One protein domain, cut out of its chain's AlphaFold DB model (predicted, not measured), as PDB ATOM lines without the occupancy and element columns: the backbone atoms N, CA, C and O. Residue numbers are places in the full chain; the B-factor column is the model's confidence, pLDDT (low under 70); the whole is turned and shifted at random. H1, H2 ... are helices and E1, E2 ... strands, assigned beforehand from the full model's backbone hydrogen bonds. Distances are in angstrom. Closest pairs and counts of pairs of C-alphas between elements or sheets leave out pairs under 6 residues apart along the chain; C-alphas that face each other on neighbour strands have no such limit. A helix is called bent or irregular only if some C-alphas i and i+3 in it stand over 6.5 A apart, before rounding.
ATOM      1  N   LEU A  97     215.150 235.395 179.154       77.44
ATOM      2  CA  LEU A  97     215.680 236.618 178.544       77.44
ATOM      3  C   LEU A  97     217.150 236.873 178.920       77.44
ATOM      4  O   LEU A  97     217.708 237.896 178.524       77.44
ATOM      5  N   ALA A  98     217.806 235.943 179.626       78.50
ATOM      6  CA  ALA A  98     219.217 236.045 179.998       78.50
ATOM      7  C   ALA A  98     220.129 236.274 178.783       78.50
ATOM      8  O   ALA A  98     221.078 237.050 178.861       78.50
ATOM      9  N   PHE A  99     219.815 235.670 177.632       74.81
ATOM     10  CA  PHE A  99     220.609 235.843 176.412       74.81
ATOM     11  C   PHE A  99     220.617 237.293 175.899       74.81
ATOM     12  O   PHE A  99     221.597 237.724 175.293       74.81
ATOM     13  N   LEU A 100     219.559 238.072 176.154       82.25
ATOM     14  CA  LEU A 100     219.508 239.481 175.764       82.25
ATOM     15  C   LEU A 100     220.461 240.330 176.608       82.25
ATOM     16  O   LEU A 100     220.881 241.390 176.159       82.25
ATOM     17  N   MET A 101     220.884 239.877 177.790       85.00
ATOM     18  CA  MET A 101     221.844 240.634 178.598       85.00
ATOM     19  C   MET A 101     223.219 240.760 177.935       85.00
ATOM     20  O   MET A 101     223.908 241.744 178.184       85.00
ATOM     21  N   PHE A 102     223.611 239.833 177.058       82.25
ATOM     22  CA  PHE A 102     224.883 239.912 176.333       82.25
ATOM     23  C   PHE A 102     224.979 241.120 175.390       82.25
ATOM     24  O   PHE A 102     225.894 241.929 175.567       82.25
ATOM     25  N   PRO A 103     224.071 241.301 174.408       83.19
ATOM     26  CA  PRO A 103     224.118 242.472 173.538       83.19
ATOM     27  C   PRO A 103     223.916 243.772 174.318       83.19
ATOM     28  O   PRO A 103     224.550 244.767 173.980       83.19
ATOM     29  N   PHE A 104     223.113 243.775 175.390       87.38
ATOM     30  CA  PHE A 104     222.986 244.946 176.264       87.38
ATOM     31  C   PHE A 104     224.300 245.280 176.981       87.38
ATOM     32  O   PHE A 104     224.724 246.432 176.950       87.38
ATOM     33  N   GLN A 105     224.987 244.288 177.555       88.44
ATOM     34  CA  GLN A 105     226.292 244.466 178.200       88.44
ATOM     35  C   GLN A 105     227.318 245.059 177.234       88.44
ATOM     36  O   GLN A 105     228.004 246.023 177.573       88.44
ATOM     37  N   ILE A 106     227.430 244.470 176.042       87.62
ATOM     38  CA  ILE A 106     228.378 244.920 175.021       87.62
ATOM     39  C   ILE A 106     227.989 246.320 174.541       87.62
ATOM     40  O   ILE A 106     228.844 247.197 174.470       87.62
ATOM     41  N   GLY A 107     226.704 246.562 174.273       88.94
ATOM     42  CA  GLY A 107     226.196 247.856 173.823       88.94
ATOM     43  C   GLY A 107     226.459 248.978 174.825       88.94
ATOM     44  O   GLY A 107     226.999 250.016 174.450       88.94
ATOM     45  N   VAL A 108     226.152 248.760 176.107       90.62
ATOM     46  CA  VAL A 108     226.412 249.733 177.181       90.62
ATOM     47  C   VAL A 108     227.911 249.959 177.354       90.62
ATOM     48  O   VAL A 108     228.349 251.104 177.440       90.62
ATOM     49  N   ASN A 109     228.723 248.900 177.342       90.75
ATOM     50  CA  ASN A 109     230.167 249.052 177.484       90.75
ATOM     51  C   ASN A 109     230.790 249.819 176.308       90.75
ATOM     52  O   ASN A 109     231.576 250.737 176.541       90.75
ATOM     53  N   LEU A 110     230.397 249.513 175.068       89.88
ATOM     54  CA  LEU A 110     230.835 250.254 173.884       89.88
ATOM     55  C   LEU A 110     230.373 251.714 173.929       89.88
ATOM     56  O   LEU A 110     231.166 252.604 173.632       89.88
ATOM     57  N   LEU A 111     229.134 251.984 174.347       91.88
ATOM     58  CA  LEU A 111     228.632 253.349 174.516       91.88
ATOM     59  C   LEU A 111     229.474 254.132 175.532       91.88
ATOM     60  O   LEU A 111     229.857 255.273 175.268       91.88
ATOM     61  N   MET A 112     229.804 253.524 176.672       90.00
ATOM     62  CA  MET A 112     230.657 254.147 177.685       90.00
ATOM     63  C   MET A 112     232.088 254.381 177.189       90.00
ATOM     64  O   MET A 112     232.682 255.400 177.532       90.00
ATOM     65  N   LEU A 113     232.637 253.487 176.361       89.81
ATOM     66  CA  LEU A 113     233.956 253.669 175.744       89.81
ATOM     67  C   LEU A 113     233.944 254.819 174.725       89.81
ATOM     68  O   LEU A 113     234.814 255.688 174.758       89.81
ATOM     69  N   LEU A 114     232.931 254.876 173.854       90.31
ATOM     70  CA  LEU A 114     232.777 255.942 172.853       90.31
ATOM     71  C   LEU A 114     232.577 257.316 173.500       90.31
ATOM     72  O   LEU A 114     233.137 258.311 173.044       90.31
ATOM     73  N   THR A 115     231.819 257.364 174.594       90.25
ATOM     74  CA  THR A 115     231.603 258.580 175.393       90.25
ATOM     75  C   THR A 115     232.744 258.872 176.372       90.25
ATOM     76  O   THR A 115     232.659 259.843 177.123       90.25
ATOM     77  N   LYS A 116     233.823 258.069 176.362       87.88
ATOM     78  CA  LYS A 116     234.996 258.185 177.251       87.88
ATOM     79  C   LYS A 116     234.638 258.196 178.741       87.88
ATOM     80  O   LYS A 116     235.320 258.807 179.560       87.88
ATOM     81  N   GLN A 117     233.542 257.539 179.101       85.12
ATOM     82  CA  GLN A 117     233.134 257.369 180.488       85.12
ATOM     83  C   GLN A 117     233.879 256.222 181.175       85.12
ATOM     84  O   GLN A 117     233.944 256.220 182.401       85.12
ATOM     85  N   THR A 118     234.428 255.265 180.430       86.69
ATOM     86  CA  THR A 118     235.255 254.178 180.971       86.69
ATOM     87  C   THR A 118     236.438 253.907 180.056       86.69
ATOM     88  O   THR A 118     236.335 254.142 178.852       86.69
ATOM     89  N   ASP A 119     237.525 253.388 180.625       84.38
ATOM     90  CA  ASP A 119     238.689 252.882 179.884       84.38
ATOM     91  C   ASP A 119     238.701 251.341 179.826       84.38
ATOM     92  O   ASP A 119     239.614 250.736 179.257       84.38
ATOM     93  N   THR A 120     237.709 250.685 180.438       85.00
ATOM     94  CA  THR A 120     237.645 249.228 180.576       85.00
ATOM     95  C   THR A 120     236.744 248.603 179.516       85.00
ATOM     96  O   THR A 120     235.551 248.903 179.420       85.00
ATOM     97  N   LEU A 121     237.301 247.659 178.755       85.75
ATOM     98  CA  LEU A 121     236.550 246.778 177.868       85.75
ATOM     99  C   LEU A 121     236.245 245.464 178.596       85.75
ATOM    100  O   LEU A 121     237.136 244.664 178.897       85.75
ATOM    101  N   ASN A 122     234.963 245.231 178.861       83.19
ATOM    102  CA  ASN A 122     234.466 243.991 179.428       83.19
ATOM    103  C   ASN A 122     234.201 242.967 178.316       83.19
ATOM    104  O   ASN A 122     233.172 243.012 177.643       83.19
ATOM    105  N   VAL A 123     235.128 242.024 178.159       73.94
ATOM    106  CA  VAL A 123     234.999 240.870 177.251       73.94
ATOM    107  C   VAL A 123     234.561 239.591 177.974       73.94
ATOM    108  O   VAL A 123     234.492 238.526 177.361       73.94
ATOM    109  N   ASP A 124     234.266 239.677 179.273       73.25
ATOM    110  CA  ASP A 124     233.887 238.523 180.078       73.25
ATOM    111  C   ASP A 124     232.395 238.195 179.914       73.25
ATOM    112  O   ASP A 124     231.512 238.809 180.522       73.25
ATOM    113  N   LEU A 125     232.124 237.182 179.090       71.12
ATOM    114  CA  LEU A 125     230.782 236.654 178.851       71.12
ATOM    115  C   LEU A 125     230.227 235.896 180.072       71.12
ATOM    116  O   LEU A 125     229.012 235.805 180.239       71.12
ATOM    117  N   TRP A 126     231.069 235.382 180.968       73.81
ATOM    118  CA  TRP A 126     230.585 234.708 182.173       73.81
ATOM    119  C   TRP A 126     230.029 235.707 183.192       73.81
ATOM    120  O   TRP A 126     228.986 235.468 183.799       73.81
ATOM    121  N   ASN A 127     230.663 236.873 183.326       77.94
ATOM    122  CA  ASN A 127     230.303 237.922 184.287       77.94
ATOM    123  C   ASN A 127     228.872 238.494 184.124       77.94
ATOM    124  O   ASN A 127     228.340 239.163 185.012       77.94
ATOM    125  N   VAL A 128     228.197 238.226 183.007       84.38
ATOM    126  CA  VAL A 128     226.825 238.703 182.781       84.38
ATOM    127  C   VAL A 128     225.828 238.085 183.779       84.38
ATOM    128  O   VAL A 128     224.813 238.713 184.090       84.38
ATOM    129  N   TRP A 129     226.144 236.923 184.370       84.69
ATOM    130  CA  TRP A 129     225.263 236.218 185.312       84.69
ATOM    131  C   TRP A 129     224.808 237.081 186.498       84.69
ATOM    132  O   TRP A 129     223.648 237.011 186.893       84.69
ATOM    133  N   GLY A 130     225.683 237.933 187.047       86.50
ATOM    134  CA  GLY A 130     225.344 238.770 188.205       86.50
ATOM    135  C   GLY A 130     224.284 239.829 187.887       86.50
ATOM    136  O   GLY A 130     223.481 240.192 188.740       86.50
ATOM    137  N   LYS A 131     224.236 240.290 186.635       89.00
ATOM    138  CA  LYS A 131     223.260 241.276 186.140       89.00
ATOM    139  C   LYS A 131     221.932 240.608 185.830       89.00
ATOM    140  O   LYS A 131     220.872 241.139 186.148       89.00
ATOM    141  N   ILE A 132     222.012 239.408 185.258       89.00
ATOM    142  CA  ILE A 132     220.874 238.515 185.052       89.00
ATOM    143  C   ILE A 132     220.215 238.201 186.398       89.00
ATOM    144  O   ILE A 132     219.000 238.286 186.512       89.00
ATOM    145  N   PHE A 133     221.001 237.901 187.434       89.19
ATOM    146  CA  PHE A 133     220.478 237.615 188.767       89.19
ATOM    147  C   PHE A 133     219.687 238.800 189.336       89.19
ATOM    148  O   PHE A 133     218.536 238.633 189.736       89.19
ATOM    149  N   THR A 134     220.249 240.012 189.291       90.00
ATOM    150  CA  THR A 134     219.522 241.226 189.695       90.00
ATOM    151  C   THR A 134     218.254 241.429 188.866       90.00
ATOM    152  O   THR A 134     217.202 241.733 189.422       90.00
ATOM    153  N   ALA A 135     218.315 241.218 187.550       90.25
ATOM    154  CA  ALA A 135     217.154 241.327 186.670       90.25
ATOM    155  C   ALA A 135     216.039 240.335 187.052       90.25
ATOM    156  O   ALA A 135     214.867 240.711 187.101       90.25
ATOM    157  N   VAL A 136     216.397 239.093 187.395       88.88
ATOM    158  CA  VAL A 136     215.457 238.067 187.876       88.88
ATOM    159  C   VAL A 136     214.805 238.488 189.189       88.88
ATOM    160  O   VAL A 136     213.588 238.368 189.322       88.88
ATOM    161  N   LEU A 137     215.572 239.039 190.136       89.44
ATOM    162  CA  LEU A 137     215.020 239.551 191.394       89.44
ATOM    163  C   LEU A 137     214.045 240.710 191.162       89.44
ATOM    164  O   LEU A 137     212.955 240.724 191.732       89.44
ATOM    165  N   VAL A 138     214.400 241.659 190.291       90.94
ATOM    166  CA  VAL A 138     213.532 242.800 189.961       90.94
ATOM    167  C   VAL A 138     212.237 242.329 189.307       90.94
ATOM    168  O   VAL A 138     211.173 242.834 189.659       90.94
ATOM    169  N   ILE A 139     212.279 241.339 188.411       90.19
ATOM    170  CA  ILE A 139     211.062 240.737 187.841       90.19
ATOM    171  C   ILE A 139     210.254 240.016 188.911       90.19
ATOM    172  O   ILE A 139     209.037 240.163 188.929       90.19
ATOM    173  N   GLY A 140     210.908 239.281 189.810       86.88
ATOM    174  CA  GLY A 140     210.234 238.589 190.908       86.88
ATOM    175  C   GLY A 140     209.428 239.533 191.801       86.88
ATOM    176  O   GLY A 140     208.359 239.160 192.269       86.88
ATOM    177  N   VAL A 141     209.902 240.769 191.990       91.38
ATOM    178  CA  VAL A 141     209.223 241.787 192.809       91.38
ATOM    179  C   VAL A 141     208.226 242.627 192.005       91.38
ATOM    180  O   VAL A 141     207.142 242.929 192.493       91.38
ATOM    181  N   THR A 142     208.582 243.044 190.788       90.19
ATOM    182  CA  THR A 142     207.818 244.050 190.021       90.19
ATOM    183  C   THR A 142     206.940 243.464 188.918       90.19
ATOM    184  O   THR A 142     206.075 244.161 188.394       90.19
ATOM    185  N   GLY A 143     207.188 242.221 188.500       86.81
ATOM    186  CA  GLY A 143     206.539 241.584 187.351       86.81
ATOM    187  C   GLY A 143     206.898 242.190 185.988       86.81
ATOM    188  O   GLY A 143     206.397 241.722 184.968       86.81
ATOM    189  N   SER A 144     207.758 243.215 185.939       86.38
ATOM    190  CA  SER A 144     208.038 243.977 184.722       86.38
ATOM    191  C   SER A 144     209.431 243.680 184.158       86.38
ATOM    192  O   SER A 144     210.441 244.050 184.768       86.38
ATOM    193  N   PRO A 145     209.528 243.084 182.952       84.75
ATOM    194  CA  PRO A 145     210.808 242.897 182.279       84.75
ATOM    195  C   PRO A 145     211.520 244.224 182.008       84.75
ATOM    196  O   PRO A 145     212.727 244.316 182.200       84.75
ATOM    197  N   THR A 146     210.799 245.280 181.618       87.94
ATOM    198  CA  THR A 146     211.414 246.576 181.284       87.94
ATOM    199  C   THR A 146     212.112 247.207 182.486       87.94
ATOM    200  O   THR A 146     213.221 247.723 182.340       87.94
ATOM    201  N   ALA A 147     211.520 247.095 183.679       89.44
ATOM    202  CA  ALA A 147     212.141 247.547 184.921       89.44
ATOM    203  C   ALA A 147     213.443 246.783 185.211       89.44
ATOM    204  O   ALA A 147     214.448 247.386 185.581       89.44
ATOM    205  N   ALA A 148     213.462 245.471 184.971       90.19
ATOM    206  CA  ALA A 148     214.658 244.661 185.163       90.19
ATOM    207  C   ALA A 148     215.795 245.002 184.196       90.19
ATOM    208  O   ALA A 148     216.939 245.106 184.633       90.19
ATOM    209  N   PHE A 149     215.498 245.246 182.916       89.81
ATOM    210  CA  PHE A 149     216.512 245.727 181.970       89.81
ATOM    211  C   PHE A 149     217.053 247.104 182.379       89.81
ATOM    212  O   PHE A 149     218.263 247.312 182.338       89.81
ATOM    213  N   ALA A 150     216.196 248.028 182.824       92.00
ATOM    214  CA  ALA A 150     216.631 249.351 183.274       92.00
ATOM    215  C   ALA A 150     217.585 249.268 184.479       92.00
ATOM    216  O   ALA A 150     218.659 249.872 184.463       92.00
ATOM    217  N   VAL A 151     217.237 248.470 185.494       92.88
ATOM    218  CA  VAL A 151     218.096 248.253 186.669       92.88
ATOM    219  C   VAL A 151     219.402 247.558 186.279       92.88
ATOM    220  O   VAL A 151     220.468 247.975 186.729       92.88
ATOM    221  N   ALA A 152     219.350 246.551 185.402       91.38
ATOM    222  CA  ALA A 152     220.546 245.863 184.923       91.38
ATOM    223  C   ALA A 152     221.500 246.811 184.180       91.38
ATOM    224  O   ALA A 152     222.708 246.742 184.393       91.38
ATOM    225  N   ILE A 153     220.983 247.735 183.362       90.69
ATOM    226  CA  ILE A 153     221.797 248.756 182.686       90.69
ATOM    227  C   ILE A 153     222.476 249.665 183.713       90.69
ATOM    228  O   ILE A 153     223.684 249.870 183.634       90.69
ATOM    229  N   ILE A 154     221.739 250.171 184.704       91.62
ATOM    230  CA  ILE A 154     222.318 251.003 185.774       91.62
ATOM    231  C   ILE A 154     223.438 250.242 186.495       91.62
ATOM    232  O   ILE A 154     224.522 250.785 186.712       91.62
ATOM    233  N   GLN A 155     223.211 248.963 186.800       91.38
ATOM    234  CA  GLN A 155     224.229 248.099 187.385       91.38
ATOM    235  C   GLN A 155     225.463 247.963 186.475       91.38
ATOM    236  O   GLN A 155     226.579 248.079 186.971       91.38
ATOM    237  N   MET A 156     225.300 247.794 185.157       90.50
ATOM    238  CA  MET A 156     226.420 247.751 184.200       90.50
ATOM    239  C   MET A 156     227.270 249.026 184.240       90.50
ATOM    240  O   MET A 156     228.498 248.938 184.263       90.50
ATOM    241  N   PHE A 157     226.631 250.200 184.279       89.56
ATOM    242  CA  PHE A 157     227.328 251.487 184.382       89.56
ATOM    243  C   PHE A 157     228.164 251.576 185.660       89.56
ATOM    244  O   PHE A 157     229.338 251.952 185.619       89.56
ATOM    245  N   ILE A 158     227.564 251.210 186.793       89.38
ATOM    246  CA  ILE A 158     228.220 251.247 188.100       89.38
ATOM    247  C   ILE A 158     229.402 250.271 188.130       89.38
ATOM    248  O   ILE A 158     230.505 250.652 188.519       89.38
ATOM    249  N   GLU A 159     229.213 249.039 187.658       88.44
ATOM    250  CA  GLU A 159     230.257 248.010 187.634       88.44
ATOM    251  C   GLU A 159     231.470 248.401 186.786       88.44
ATOM    252  O   GLU A 159     232.604 248.204 187.222       88.44
ATOM    253  N   LEU A 160     231.257 248.990 185.605       88.50
ATOM    254  CA  LEU A 160     232.353 249.450 184.746       88.50
ATOM    255  C   LEU A 160     233.148 250.585 185.405       88.50
ATOM    256  O   LEU A 160     234.377 250.570 185.387       88.50
ATOM    257  N   LYS A 161     232.468 251.517 186.080       87.62
ATOM    258  CA  LYS A 161     233.136 252.576 186.852       87.62
ATOM    259  C   LYS A 161     233.953 252.019 188.014       87.62
ATOM    260  O   LYS A 161     235.073 252.466 188.252       87.62
ATOM    261  N   ILE A 162     233.419 251.034 188.731       85.19
ATOM    262  CA  ILE A 162     234.136 250.366 189.825       85.19
ATOM    263  C   ILE A 162     235.365 249.628 189.294       85.19
ATOM    264  O   ILE A 162     236.414 249.647 189.938       85.19
ATOM    265  N   ALA A 163     235.264 249.012 188.117       85.19
ATOM    266  CA  ALA A 163     236.389 248.349 187.471       85.19
ATOM    267  C   ALA A 163     237.529 249.329 187.154       85.19
ATOM    268  O   ALA A 163     238.689 249.009 187.422       85.19
ATOM    269  N   ASP A 164     237.218 250.534 186.670       85.44
ATOM    270  CA  ASP A 164     238.225 251.575 186.419       85.44
ATOM    271  C   ASP A 164     238.903 252.044 187.716       85.44
ATOM    272  O   ASP A 164     240.124 252.210 187.764       85.44
ATOM    273  N   VAL A 165     238.124 252.227 188.788       85.31
ATOM    274  CA  VAL A 165     238.642 252.651 190.101       85.31
ATOM    275  C   VAL A 165     239.565 251.587 190.699       85.31
ATOM    276  O   VAL A 165     240.636 251.908 191.219       85.31
ATOM    277  N   ASN A 166     239.185 250.315 190.587       83.25
ATOM    278  CA  ASN A 166     239.918 249.200 191.184       83.25
ATOM    279  C   ASN A 166     241.064 248.673 190.311       83.25
ATOM    280  O   ASN A 166     241.861 247.866 190.790       83.25
ATOM    281  N   GLN A 167     241.208 249.148 189.071       84.44
ATOM    282  CA  GLN A 167     242.197 248.658 188.106       84.44
ATOM    283  C   GLN A 167     243.615 248.588 188.696       84.44
ATOM    284  O   GLN A 167     244.239 247.532 188.665       84.44
ATOM    285  N   LYS A 168     244.094 249.666 189.334       82.19
ATOM    286  CA  LYS A 168     245.444 249.699 189.931       82.19
ATOM    287  C   LYS A 168     245.624 248.692 191.068       82.19
ATOM    288  O   LYS A 168     246.729 248.208 191.295       82.19
ATOM    289  N   GLN A 169     244.570 248.423 191.837       79.44
ATOM    290  CA  GLN A 169     244.627 247.452 192.929       79.44
ATOM    291  C   GLN A 169     244.670 246.031 192.374       79.44
ATOM    292  O   GLN A 169     245.495 245.236 192.813       79.44
ATOM    293  N   ILE A 170     243.836 245.734 191.379       80.19
ATOM    294  CA  ILE A 170     243.809 244.428 190.716       80.19
ATOM    295  C   ILE A 170     245.130 244.153 189.996       80.19
ATOM    296  O   ILE A 170     245.682 243.066 190.139       80.19
ATOM    297  N   GLU A 171     245.694 245.137 189.302       80.00
ATOM    298  CA  GLU A 171     247.005 245.027 188.655       80.00
ATOM    299  C   GLU A 171     248.120 244.721 189.669       80.00
ATOM    300  O   GLU A 171     248.913 243.811 189.443       80.00
ATOM    301  N   ARG A 172     248.135 245.386 190.834       77.44
ATOM    302  CA  ARG A 172     249.097 245.086 191.917       77.44
ATOM    303  C   ARG A 172     248.922 243.689 192.512       77.44
ATOM    304  O   ARG A 172     249.902 243.076 192.910       77.44
ATOM    305  N   LEU A 173     247.684 243.205 192.617       74.94
ATOM    306  CA  LEU A 173     247.392 241.882 193.178       74.94
ATOM    307  C   LEU A 173     247.703 240.750 192.197       74.94
ATOM    308  O   LEU A 173     248.122 239.673 192.613       74.94
ATOM    309  N   THR A 174     247.472 240.980 190.907       77.69
ATOM    310  CA  THR A 174     247.620 239.961 189.857       77.69
ATOM    311  C   THR A 174     248.978 240.002 189.165       77.69
ATOM    312  O   THR A 174     249.365 239.009 188.556       77.69
ATOM    313  N   ASN A 175     249.711 241.117 189.261       74.69
ATOM    314  CA  ASN A 175     250.923 241.414 188.491       74.69
ATOM    315  C   ASN A 175     250.721 241.351 186.965       74.69
ATOM    316  O   ASN A 175     251.676 241.125 186.222       74.69
ATOM    317  N   ILE A 176     249.487 241.542 186.484       75.94
ATOM    318  CA  ILE A 176     249.174 241.560 185.052       75.94
ATOM    319  C   ILE A 176     248.843 242.999 184.641       75.94
ATOM    320  O   ILE A 176     247.848 243.550 185.126       75.94
ATOM    321  N   PRO A 177     249.642 243.607 183.746       77.06
ATOM    322  CA  PRO A 177     249.473 245.005 183.397       77.06
ATOM    323  C   PRO A 177     248.156 245.253 182.664       77.06
ATOM    324  O   PRO A 177     247.764 244.486 181.782       77.06
ATOM    325  N   GLY A 178     247.475 246.339 183.035       75.00
ATOM    326  CA  GLY A 178     246.245 246.778 182.369       75.00
ATOM    327  C   GLY A 178     245.040 245.849 182.544       75.00
ATOM    328  O   GLY A 178     244.080 245.974 181.792       75.00
ATOM    329  N   VAL A 179     245.037 244.927 183.510       80.62
ATOM    330  CA  VAL A 179     243.869 244.073 183.792       80.62
ATOM    331  C   VAL A 179     243.059 244.623 184.963       80.62
ATOM    332  O   VAL A 179     243.600 245.142 185.939       80.62
ATOM    333  N   THR A 180     241.738 244.497 184.861       83.69
ATOM    334  CA  THR A 180     240.804 244.743 185.962       83.69
ATOM    335  C   THR A 180     239.710 243.676 185.978       83.69
ATOM    336  O   THR A 180     239.645 242.813 185.100       83.69
ATOM    337  N   THR A 181     238.845 243.710 186.985       82.12
ATOM    338  CA  THR A 181     237.678 242.832 187.097       82.12
ATOM    339  C   THR A 181     236.405 243.671 187.123       82.12
ATOM    340  O   THR A 181     236.326 244.706 187.782       82.12
ATOM    341  N   THR A 182     235.390 243.231 186.386       80.25
ATOM    342  CA  THR A 182     234.141 243.977 186.164       80.25
ATOM    343  C   THR A 182     232.980 243.403 186.979       80.25
ATOM    344  O   THR A 182     231.844 243.376 186.520       80.25
ATOM    345  N   HIS A 183     233.255 242.918 188.195       79.38
ATOM    346  CA  HIS A 183     232.245 242.348 189.088       79.38
ATOM    347  C   HIS A 183     231.730 243.391 190.086       79.38
ATOM    348  O   HIS A 183     232.523 244.068 190.740       79.38
ATOM    349  N   SER A 184     230.414 243.447 190.302       71.44
ATOM    350  CA  SER A 184     229.792 244.261 191.365       71.44
ATOM    351  C   SER A 184     230.330 243.941 192.762       71.44
ATOM    352  O   SER A 184     230.455 244.833 193.601       71.44
ATOM    353  N   MET A 185     230.751 242.695 192.991       74.44
ATOM    354  CA  MET A 185     231.385 242.256 194.239       74.44
ATOM    355  C   MET A 185     232.670 243.033 194.573       74.44
ATOM    356  O   MET A 185     233.077 243.086 195.731       74.44
ATOM    357  N   ASN A 186     233.305 243.688 193.597       73.56
ATOM    358  CA  ASN A 186     234.506 244.485 193.841       73.56
ATOM    359  C   ASN A 186     234.263 245.692 194.758       73.56
ATOM    360  O   ASN A 186     235.215 246.214 195.331       73.56
ATOM    361  N   ILE A 187     233.011 246.114 194.961       72.88
ATOM    362  CA  ILE A 187     232.674 247.095 196.004       72.88
ATOM    363  C   ILE A 187     233.016 246.533 197.388       72.88
ATOM    364  O   ILE A 187     233.573 247.237 198.228       72.88
ATOM    365  N   ILE A 188     232.741 245.246 197.617       72.31
ATOM    366  CA  ILE A 188     233.028 244.579 198.892       72.31
ATOM    367  C   ILE A 188     234.533 244.541 199.143       72.31
ATOM    368  O   ILE A 188     234.951 244.682 200.288       72.31
ATOM    369  N   ALA A 189     235.359 244.438 198.097       68.50
ATOM    370  CA  ALA A 189     236.813 244.464 198.240       68.50
ATOM    371  C   ALA A 189     237.313 245.751 198.923       68.50
ATOM    372  O   ALA A 189     238.263 245.696 199.702       68.50
ATOM    373  N   VAL A 190     236.638 246.889 198.718       69.44
ATOM    374  CA  VAL A 190     236.958 248.150 199.409       69.44
ATOM    375  C   VAL A 190     236.768 247.992 200.919       69.44
ATOM    376  O   VAL A 190     237.694 248.252 201.688       69.44
ATOM    377  N   PHE A 191     235.614 247.481 201.351       69.56
ATOM    378  CA  PHE A 191     235.317 247.246 202.767       69.56
ATOM    379  C   PHE A 191     236.196 246.147 203.377       69.56
ATOM    380  O   PHE A 191     236.752 246.323 204.463       69.56
ATOM    381  N   ALA A 192     236.381 245.043 202.656       73.19
ATOM    382  CA  ALA A 192     237.216 243.928 203.080       73.19
ATOM    383  C   ALA A 192     238.685 244.346 203.234       73.19
ATOM    384  O   ALA A 192     239.344 243.908 204.173       73.19
ATOM    385  N   SER A 193     239.195 245.234 202.373       70.00
ATOM    386  CA  SER A 193     240.567 245.745 202.484       70.00
ATOM    387  C   SER A 193     240.777 246.577 203.751       70.00
ATOM    388  O   SER A 193     241.809 246.447 204.411       70.00
ATOM    389  N   SER A 194     239.784 247.380 204.139       70.56
ATOM    390  CA  SER A 194     239.808 248.151 205.385       70.56
ATOM    391  C   SER A 194     239.800 247.231 206.603       70.56
ATOM    392  O   SER A 194     240.614 247.402 207.509       70.56
ATOM    393  N   PHE A 195     238.946 246.207 206.592       74.50
ATOM    394  CA  PHE A 195     238.910 245.206 207.656       74.50
ATOM    395  C   PHE A 195     240.213 244.399 207.732       74.50
ATOM    396  O   PHE A 195     240.757 244.207 208.815       74.50
ATOM    397  N   GLY A 196     240.773 244.007 206.586       72.06
ATOM    398  CA  GLY A 196     242.048 243.297 206.501       72.06
ATOM    399  C   GLY A 196     243.209 244.081 207.115       72.06
ATOM    400  O   GLY A 196     244.010 243.505 207.844       72.06
ATOM    401  N   ARG A 197     243.268 245.406 206.916       70.62
ATOM    402  CA  ARG A 197     244.289 246.263 207.551       70.62
ATOM    403  C   ARG A 197     244.170 246.295 209.072       70.62
ATOM    404  O   ARG A 197     245.187 246.257 209.754       70.62
ATOM    405  N   ILE A 198     242.945 246.343 209.598       76.88
ATOM    406  CA  ILE A 198     242.690 246.286 211.045       76.88
ATOM    407  C   ILE A 198     243.116 244.923 211.588       76.88
ATOM    408  O   ILE A 198     243.790 244.840 212.612       76.88
ATOM    409  N   LEU A 199     242.766 243.854 210.876       72.12
ATOM    410  CA  LEU A 199     243.088 242.498 211.290       72.12
ATOM    411  C   LEU A 199     244.596 242.275 211.311       72.12
ATOM    412  O   LEU A 199     245.089 241.734 212.291       72.12
ATOM    413  N   LEU A 200     245.334 242.751 210.305       69.75
ATOM    414  CA  LEU A 200     246.796 242.638 210.180       69.75
ATOM    415  C   LEU A 200     247.593 243.621 211.062       69.75
ATOM    416  O   LEU A 200     248.823 243.558 211.091       69.75
ATOM    417  N   ALA A 201     246.921 244.499 211.814       76.06
ATOM    418  CA  ALA A 201     247.584 245.405 212.755       76.06
ATOM    419  C   ALA A 201     248.215 244.662 213.949       76.06
ATOM    420  O   ALA A 201     249.153 245.163 214.568       76.06
ATOM    421  N   SER A 202     247.728 243.459 214.279       76.12
ATOM    422  CA  SER A 202     248.304 242.633 215.344       76.12
ATOM    423  C   SER A 202     249.509 241.812 214.844       76.12
ATOM    424  O   SER A 202     249.415 241.142 213.817       76.12
ATOM    425  N   PRO A 203     250.624 241.727 215.596       70.88
ATOM    426  CA  PRO A 203     251.779 240.899 215.219       70.88
ATOM    427  C   PRO A 203     251.458 239.403 215.047       70.88
ATOM    428  O   PRO A 203     252.168 238.680 214.352       70.88
ATOM    429  N   ARG A 204     250.388 238.906 215.687       70.19
ATOM    430  CA  ARG A 204     249.959 237.500 215.570       70.19
ATOM    431  C   ARG A 204     249.234 237.203 214.260       70.19
ATOM    432  O   ARG A 204     249.359 236.092 213.752       70.19
ATOM    433  N   SER A 205     248.479 238.160 213.734       69.75
ATOM    434  CA  SER A 205     247.638 237.972 212.551       69.75
ATOM    435  C   SER A 205     248.391 238.162 211.238       69.75
ATOM    436  O   SER A 205     247.954 237.630 210.225       69.75
ATOM    437  N   GLN A 206     249.561 238.810 211.258       65.75
ATOM    438  CA  GLN A 206     250.456 238.922 210.095       65.75
ATOM    439  C   GLN A 206     250.880 237.561 209.516       65.75
ATOM    440  O   GLN A 206     251.198 237.461 208.337       65.75
ATOM    441  N   LYS A 207     250.818 236.481 210.308       66.25
ATOM    442  CA  LYS A 207     251.054 235.106 209.832       66.25
ATOM    443  C   LYS A 207     249.973 234.592 208.870       66.25
ATOM    444  O   LYS A 207     250.223 233.632 208.150       66.25
ATOM    445  N   PHE A 208     248.790 235.207 208.882       65.12
ATOM    446  CA  PHE A 208     247.675 234.906 207.983       65.12
ATOM    447  C   PHE A 208     247.612 235.872 206.791       65.12
ATOM    448  O   PHE A 208     246.623 235.870 206.061       65.12
ATOM    449  N   ASP A 209     248.634 236.713 206.595       64.94
ATOM    450  CA  ASP A 209     248.675 237.616 205.451       64.94
ATOM    451  C   ASP A 209     248.786 236.815 204.148       64.94
ATOM    452  O   ASP A 209     249.736 236.067 203.932       64.94
ATOM    453  N   ALA A 210     247.809 236.978 203.259       60.59
ATOM    454  CA  ALA A 210     247.777 236.312 201.964       60.59
ATOM    455  C   ALA A 210     248.878 236.808 201.006       60.59
ATOM    456  O   ALA A 210     249.131 236.149 199.996       60.59
ATOM    457  N   THR A 211     249.575 237.912 201.309       60.72
ATOM    458  CA  THR A 211     250.757 238.348 200.540       60.72
ATOM    459  C   THR A 211     251.873 237.301 200.535       60.72
ATOM    460  O   THR A 211     252.626 237.225 199.564       60.72
ATOM    461  N   ILE A 212     251.915 236.390 201.518       55.69
ATOM    462  CA  ILE A 212     252.827 235.231 201.510       55.69
ATOM    463  C   ILE A 212     252.631 234.329 200.282       55.69
ATOM    464  O   ILE A 212     253.575 233.669 199.848       55.69
ATOM    465  N   LEU A 213     251.426 234.305 199.701       53.81
ATOM    466  CA  LEU A 213     251.099 233.510 198.514       53.81
ATOM    467  C   LEU A 213     251.648 234.137 197.226       53.81
ATOM    468  O   LEU A 213     251.780 233.442 196.222       53.81
ATOM    469  N   GLN A 214     251.988 235.430 197.257       53.00
ATOM    470  CA  GLN A 214     252.626 236.137 196.142       53.00
ATOM    471  C   GLN A 214     254.144 235.897 196.103       53.00
ATOM    472  O   GLN A 214     254.778 236.121 195.074       53.00
ATOM    473  N   THR A 215     254.740 235.403 197.196       44.22
ATOM    474  CA  THR A 215     256.160 235.040 197.240       44.22
ATOM    475  C   THR A 215     256.411 233.796 196.380       44.22
ATOM    476  O   THR A 215     255.806 232.748 196.636       44.22
ATOM    477  N   PRO A 216     257.324 233.837 195.392       44.69
ATOM    478  CA  PRO A 216     257.643 232.671 194.581       44.69
ATOM    479  C   PRO A 216     258.455 231.679 195.422       44.69
ATOM    480  O   PRO A 216     259.684 231.662 195.407       44.69
ATOM    481  N   SER A 217     257.776 230.831 196.196       42.41
ATOM    482  CA  SER A 217     258.435 229.696 196.832       42.41
ATOM    483  C   SER A 217     258.859 228.697 195.747       42.41
ATOM    484  O   SER A 217     258.114 228.409 194.807       42.41
ATOM    485  N   ARG A 218     260.066 228.127 195.866       39.91
ATOM    486  CA  ARG A 218     260.587 227.097 194.939       39.91
ATOM    487  C   ARG A 218     259.638 225.892 194.774       39.91
ATOM    488  O   ARG A 218     259.693 225.214 193.752       39.91
ATOM    489  N   LEU A 219     258.758 225.651 195.752       37.84
ATOM    490  CA  LEU A 219     257.722 224.615 195.720       37.84
ATOM    491  C   LEU A 219     256.506 225.022 194.863       37.84
ATOM    492  O   LEU A 219     255.985 224.197 194.112       37.84
ATOM    493  N   SER A 220     256.110 226.303 194.902       40.06
ATOM    494  CA  SER A 220     255.056 226.883 194.054       40.06
ATOM    495  C   SER A 220     255.433 226.823 192.571       40.06
ATOM    496  O   SER A 220     254.645 226.353 191.758       40.06
ATOM    497  N   ASN A 221     256.680 227.128 192.200       38.28
ATOM    498  CA  ASN A 221     257.118 227.004 190.799       38.28
ATOM    499  C   ASN A 221     257.073 225.563 190.257       38.28
ATOM    500  O   ASN A 221     256.883 225.374 189.057       38.28
ATOM    501  N   ARG A 222     257.197 224.543 191.117       34.94
ATOM    502  CA  ARG A 222     257.123 223.127 190.708       34.94
ATOM    503  C   ARG A 222     255.693 222.588 190.599       34.94
ATOM    504  O   ARG A 222     255.471 221.668 189.820       34.94
ATOM    505  N   LEU A 223     254.747 223.140 191.365       35.00
ATOM    506  CA  LEU A 223     253.346 222.689 191.410       35.00
ATOM    507  C   LEU A 223     252.387 223.588 190.611       35.00
ATOM    508  O   LEU A 223     251.452 223.094 189.987       35.00
ATOM    509  N   VAL A 224     252.627 224.899 190.602       38.25
ATOM    510  CA  VAL A 224     251.802 225.925 189.940       38.25
ATOM    511  C   VAL A 224     252.333 226.227 188.533       38.25
ATOM    512  O   VAL A 224     251.546 226.349 187.591       38.25
ATOM    513  N   GLY A 225     253.662 226.249 188.356       32.06
ATOM    514  CA  GLY A 225     254.330 226.568 187.086       32.06
ATOM    515  C   GLY A 225     254.088 225.567 185.948       32.06
ATOM    516  O   GLY A 225     254.168 225.935 184.783       32.06
ATOM    517  N   THR A 226     253.731 224.321 186.254       31.41
ATOM    518  CA  THR A 226     253.432 223.283 185.249       31.41
ATOM    519  C   THR A 226     251.938 223.017 185.063       31.41
ATOM    520  O   THR A 226     251.550 222.527 184.006       31.41
ATOM    521  N   ARG A 227     251.075 223.375 186.028       29.89
ATOM    522  CA  ARG A 227     249.620 223.119 185.941       29.89
ATOM    523  C   ARG A 227     248.768 224.339 185.591       29.89
ATOM    524  O   ARG A 227     247.794 224.175 184.867       29.89
ATOM    525  N   MET A 228     249.135 225.548 186.023       31.64
ATOM    526  CA  MET A 228     248.404 226.773 185.653       31.64
ATOM    527  C   MET A 228     248.928 227.364 184.338       31.64
ATOM    528  O   MET A 228     248.150 227.673 183.440       31.64
ATOM    529  N   LEU A 229     250.249 227.436 184.160       30.47
ATOM    530  CA  LEU A 229     250.872 227.994 182.947       30.47
ATOM    531  C   LEU A 229     250.733 227.091 181.707       30.47
ATOM    532  O   LEU A 229     250.724 227.594 180.585       30.47
ATOM    533  N   GLY A 230     250.533 225.782 181.897       26.73
ATOM    534  CA  GLY A 230     250.130 224.867 180.822       26.73
ATOM    535  C   GLY A 230     248.653 224.999 180.416       26.73
ATOM    536  O   GLY A 230     248.304 224.685 179.282       26.73
ATOM    537  N   GLY A 231     247.790 225.499 181.312       29.48
ATOM    538  CA  GLY A 231     246.362 225.728 181.048       29.48
ATOM    539  C   GLY A 231     246.060 227.106 180.449       29.48
ATOM    540  O   GLY A 231     245.196 227.230 179.584       29.48
ATOM    541  N   VAL A 232     246.826 228.132 180.830       35.66
ATOM    542  CA  VAL A 232     246.642 229.522 180.364       35.66
ATOM    543  C   VAL A 232     247.104 229.730 178.914       35.66
ATOM    544  O   VAL A 232     246.705 230.698 178.273       35.66
ATOM    545  N   ARG A 233     247.862 228.792 178.333       28.53
ATOM    546  CA  ARG A 233     248.214 228.828 176.903       28.53
ATOM    547  C   ARG A 233     247.247 228.081 175.981       28.53
ATOM    548  O   ARG A 233     247.477 228.079 174.776       28.53
ATOM    549  N   GLY A 234     246.177 227.463 176.492       29.23
ATOM    550  CA  GLY A 234     245.367 226.604 175.627       29.23
ATOM    551  C   GLY A 234     244.053 226.061 176.165       29.23
ATOM    552  O   GLY A 234     243.713 224.947 175.779       29.23
ATOM    553  N   ARG A 235     243.310 226.788 177.010       30.09
ATOM    554  CA  ARG A 235     241.866 226.560 177.230       30.09
ATOM    555  C   ARG A 235     241.249 227.733 177.994       30.09
ATOM    556  O   ARG A 235     241.496 227.916 179.181       30.09
ATOM    557  N   GLY A 236     240.473 228.548 177.280       34.28
ATOM    558  CA  GLY A 236     239.758 229.685 177.845       34.28
ATOM    559  C   GLY A 236     238.698 229.238 178.843       34.28
ATOM    560  O   GLY A 236     237.887 228.388 178.501       34.28
ATOM    561  N   LEU A 237     238.721 229.815 180.046       32.03
ATOM    562  CA  LEU A 237     237.618 229.765 181.018       32.03
ATOM    563  C   LEU A 237     237.549 230.997 181.953       32.03
ATOM    564  O   LEU A 237     236.726 231.032 182.856       32.03
ATOM    565  N   ALA A 238     238.341 232.042 181.710       32.34
ATOM    566  CA  ALA A 238     238.093 233.386 182.232       32.34
ATOM    567  C   ALA A 238     238.709 234.372 181.236       32.34
ATOM    568  O   ALA A 238     239.924 234.361 181.042       32.34
ATOM    569  N   ALA A 239     237.886 235.149 180.532       36.94
ATOM    570  CA  ALA A 239     238.395 236.217 179.678       36.94
ATOM    571  C   ALA A 239     238.678 237.427 180.586       36.94
ATOM    572  O   ALA A 239     237.731 237.978 181.146       36.94
ATOM    573  N   PRO A 240     239.945 237.821 180.809       42.97
ATOM    574  CA  PRO A 240     240.242 238.986 181.636       42.97
ATOM    575  C   PRO A 240     239.617 240.247 181.019       42.97
ATOM    576  O   PRO A 240     239.601 240.402 179.799       42.97
ATOM    577  N   SER A 241     239.092 241.152 181.853       36.53
ATOM    578  CA  SER A 241     238.691 242.485 181.385       36.53
ATOM    579  C   SER A 241     239.946 243.342 181.229       36.53
ATOM    580  O   SER A 241     240.757 243.444 182.155       36.53
ATOM    581  N   TYR A 242     240.117 243.941 180.055       39.19
ATOM    582  CA  TYR A 242     241.298 244.735 179.728       39.19
ATOM    583  C   TYR A 242     240.978 246.225 179.862       39.19
ATOM    584  O   TYR A 242     240.002 246.723 179.301       39.19
ATOM    585  N   SER A 243     241.820 246.938 180.598       33.69
ATOM    586  CA  SER A 243     241.875 248.394 180.631       33.69
ATOM    587  C   SER A 243     242.774 248.872 179.495       33.69
ATOM    588  O   SER A 243     243.952 248.519 179.418       33.69
ATOM    589  N   ILE A 244     242.221 249.683 178.596       40.25
ATOM    590  CA  ILE A 244     242.935 250.246 177.446       40.25
ATOM    591  C   ILE A 244     243.602 251.553 177.894       40.25
ATOM    592  O   ILE A 244     243.334 252.627 177.361       40.25
ATOM    593  N   LYS A 245     244.456 251.512 178.919       37.03
ATOM    594  CA  LYS A 245     245.243 252.698 179.272       37.03
ATOM    595  C   LYS A 245     246.436 252.826 178.339       37.03
ATOM    596  O   LYS A 245     247.311 251.965 178.304       37.03
ATOM    597  N   LYS A 246     246.484 253.935 177.599       38.84
ATOM    598  CA  LYS A 246     247.722 254.414 176.978       38.84
ATOM    599  C   LYS A 246     248.631 254.872 178.114       38.84
ATOM    600  O   LYS A 246     248.244 255.754 178.875       38.84
ATOM    601  N   ASP A 247     249.786 254.232 178.220       32.91
ATOM    602  CA  ASP A 247     250.845 254.564 179.166       32.91
ATOM    603  C   ASP A 247     251.105 256.086 179.169       32.91
ATOM    604  O   ASP A 247     251.491 256.634 178.125       32.91
ATOM    605  N   PRO A 248     250.820 256.805 180.270       37.88
ATOM    606  CA  PRO A 248     251.234 258.184 180.399       37.88
ATOM    607  C   PRO A 248     252.712 258.161 180.784       37.88
ATOM    608  O   PRO A 248     253.055 257.899 181.936       37.88
ATOM    609  N   ARG A 249     253.570 258.403 179.789       34.66
ATOM    610  CA  ARG A 249     254.953 258.819 180.045       34.66
ATOM    611  C   ARG A 249     254.979 260.055 180.936       34.66
ATOM    612  O   ARG A 249     254.106 260.930 180.726       34.66
TER     613      ARG A 249
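Overview. This is residues 97 to 249 of the 249 residues of the protein "PTS system, galactitol-specific IIC component" of Caldibacillus debilis (UniProt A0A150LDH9). H1, H2 and the first part of the long, kinked H3 cross in a cluster at one end. H4 rises from H3, and a thin arc of short helices, H5 to H8, sweeps out and folds back to E1 near H3; residues 215 to 236 stick out. The 153 printed residues include eight named helices, then one strand; the class is mostly helix. The whole is loose, with a radius of gyration of the C-alphas of 18.6 A and spans of 54 by 38 by 36 A.

Along the chain. H1, residues 98 to 114, begins at C-alpha 98 (219.217, 236.045, 179.998) and measures 25.1 A. H2, residues 126 to 142, measures 25.8 A. H3, residues 145 to 174, measures 37.7 A; it is irregular, C-alphas 165 and 168 being 7.4 A apart, with a kink of 59 degrees near residue 168. H4, residues 186 to 199, measures 19.5 A. Then come H5, 205 to 208, H6, 210 to 214, H7, 218 to 223, and H8, 229 to 232. E1, residues 241 to 243, ends at C-alpha 243 (241.875, 248.394, 180.631).

Arrangement. H3 is the hub. H2 and H3 form a helical hairpin, closest at the C-alphas of Ala 135 and Ala 148, 4.4 A. H3 touches H1 at a steep tilt of 60 degrees, closest at C-alphas 156 and 105, 6.8 A. H3 touches H4 with residues 162 to 166 alone, closest at C-alphas 162 and 186, 7.1 A. E1 pairs with no named strand, but short antiparallel pairings join it to residues 120 to 121 and 179 to 180. O i to N i+4 pairs within hydrogen-bond range are 11 of 13 in H1 and H2, 24 of 26 in H3, 8 of 10 in H4, 1 of 2 in H7 and 0 of 1 in H6, where 2 of 2 O i to N i+3 pairs are; H5 and H8 are too short for an O i to N i+4 pair.

Size, cuts and confidence. The C-alphas farthest apart, of Gly 143 and Arg 218, are 56.5 A apart. The printed part has no cut. The links H1 to H2 and H3 to H4 are long. The pLDDT is under 70 at residues 189 to 191, 200 and 205 to 249.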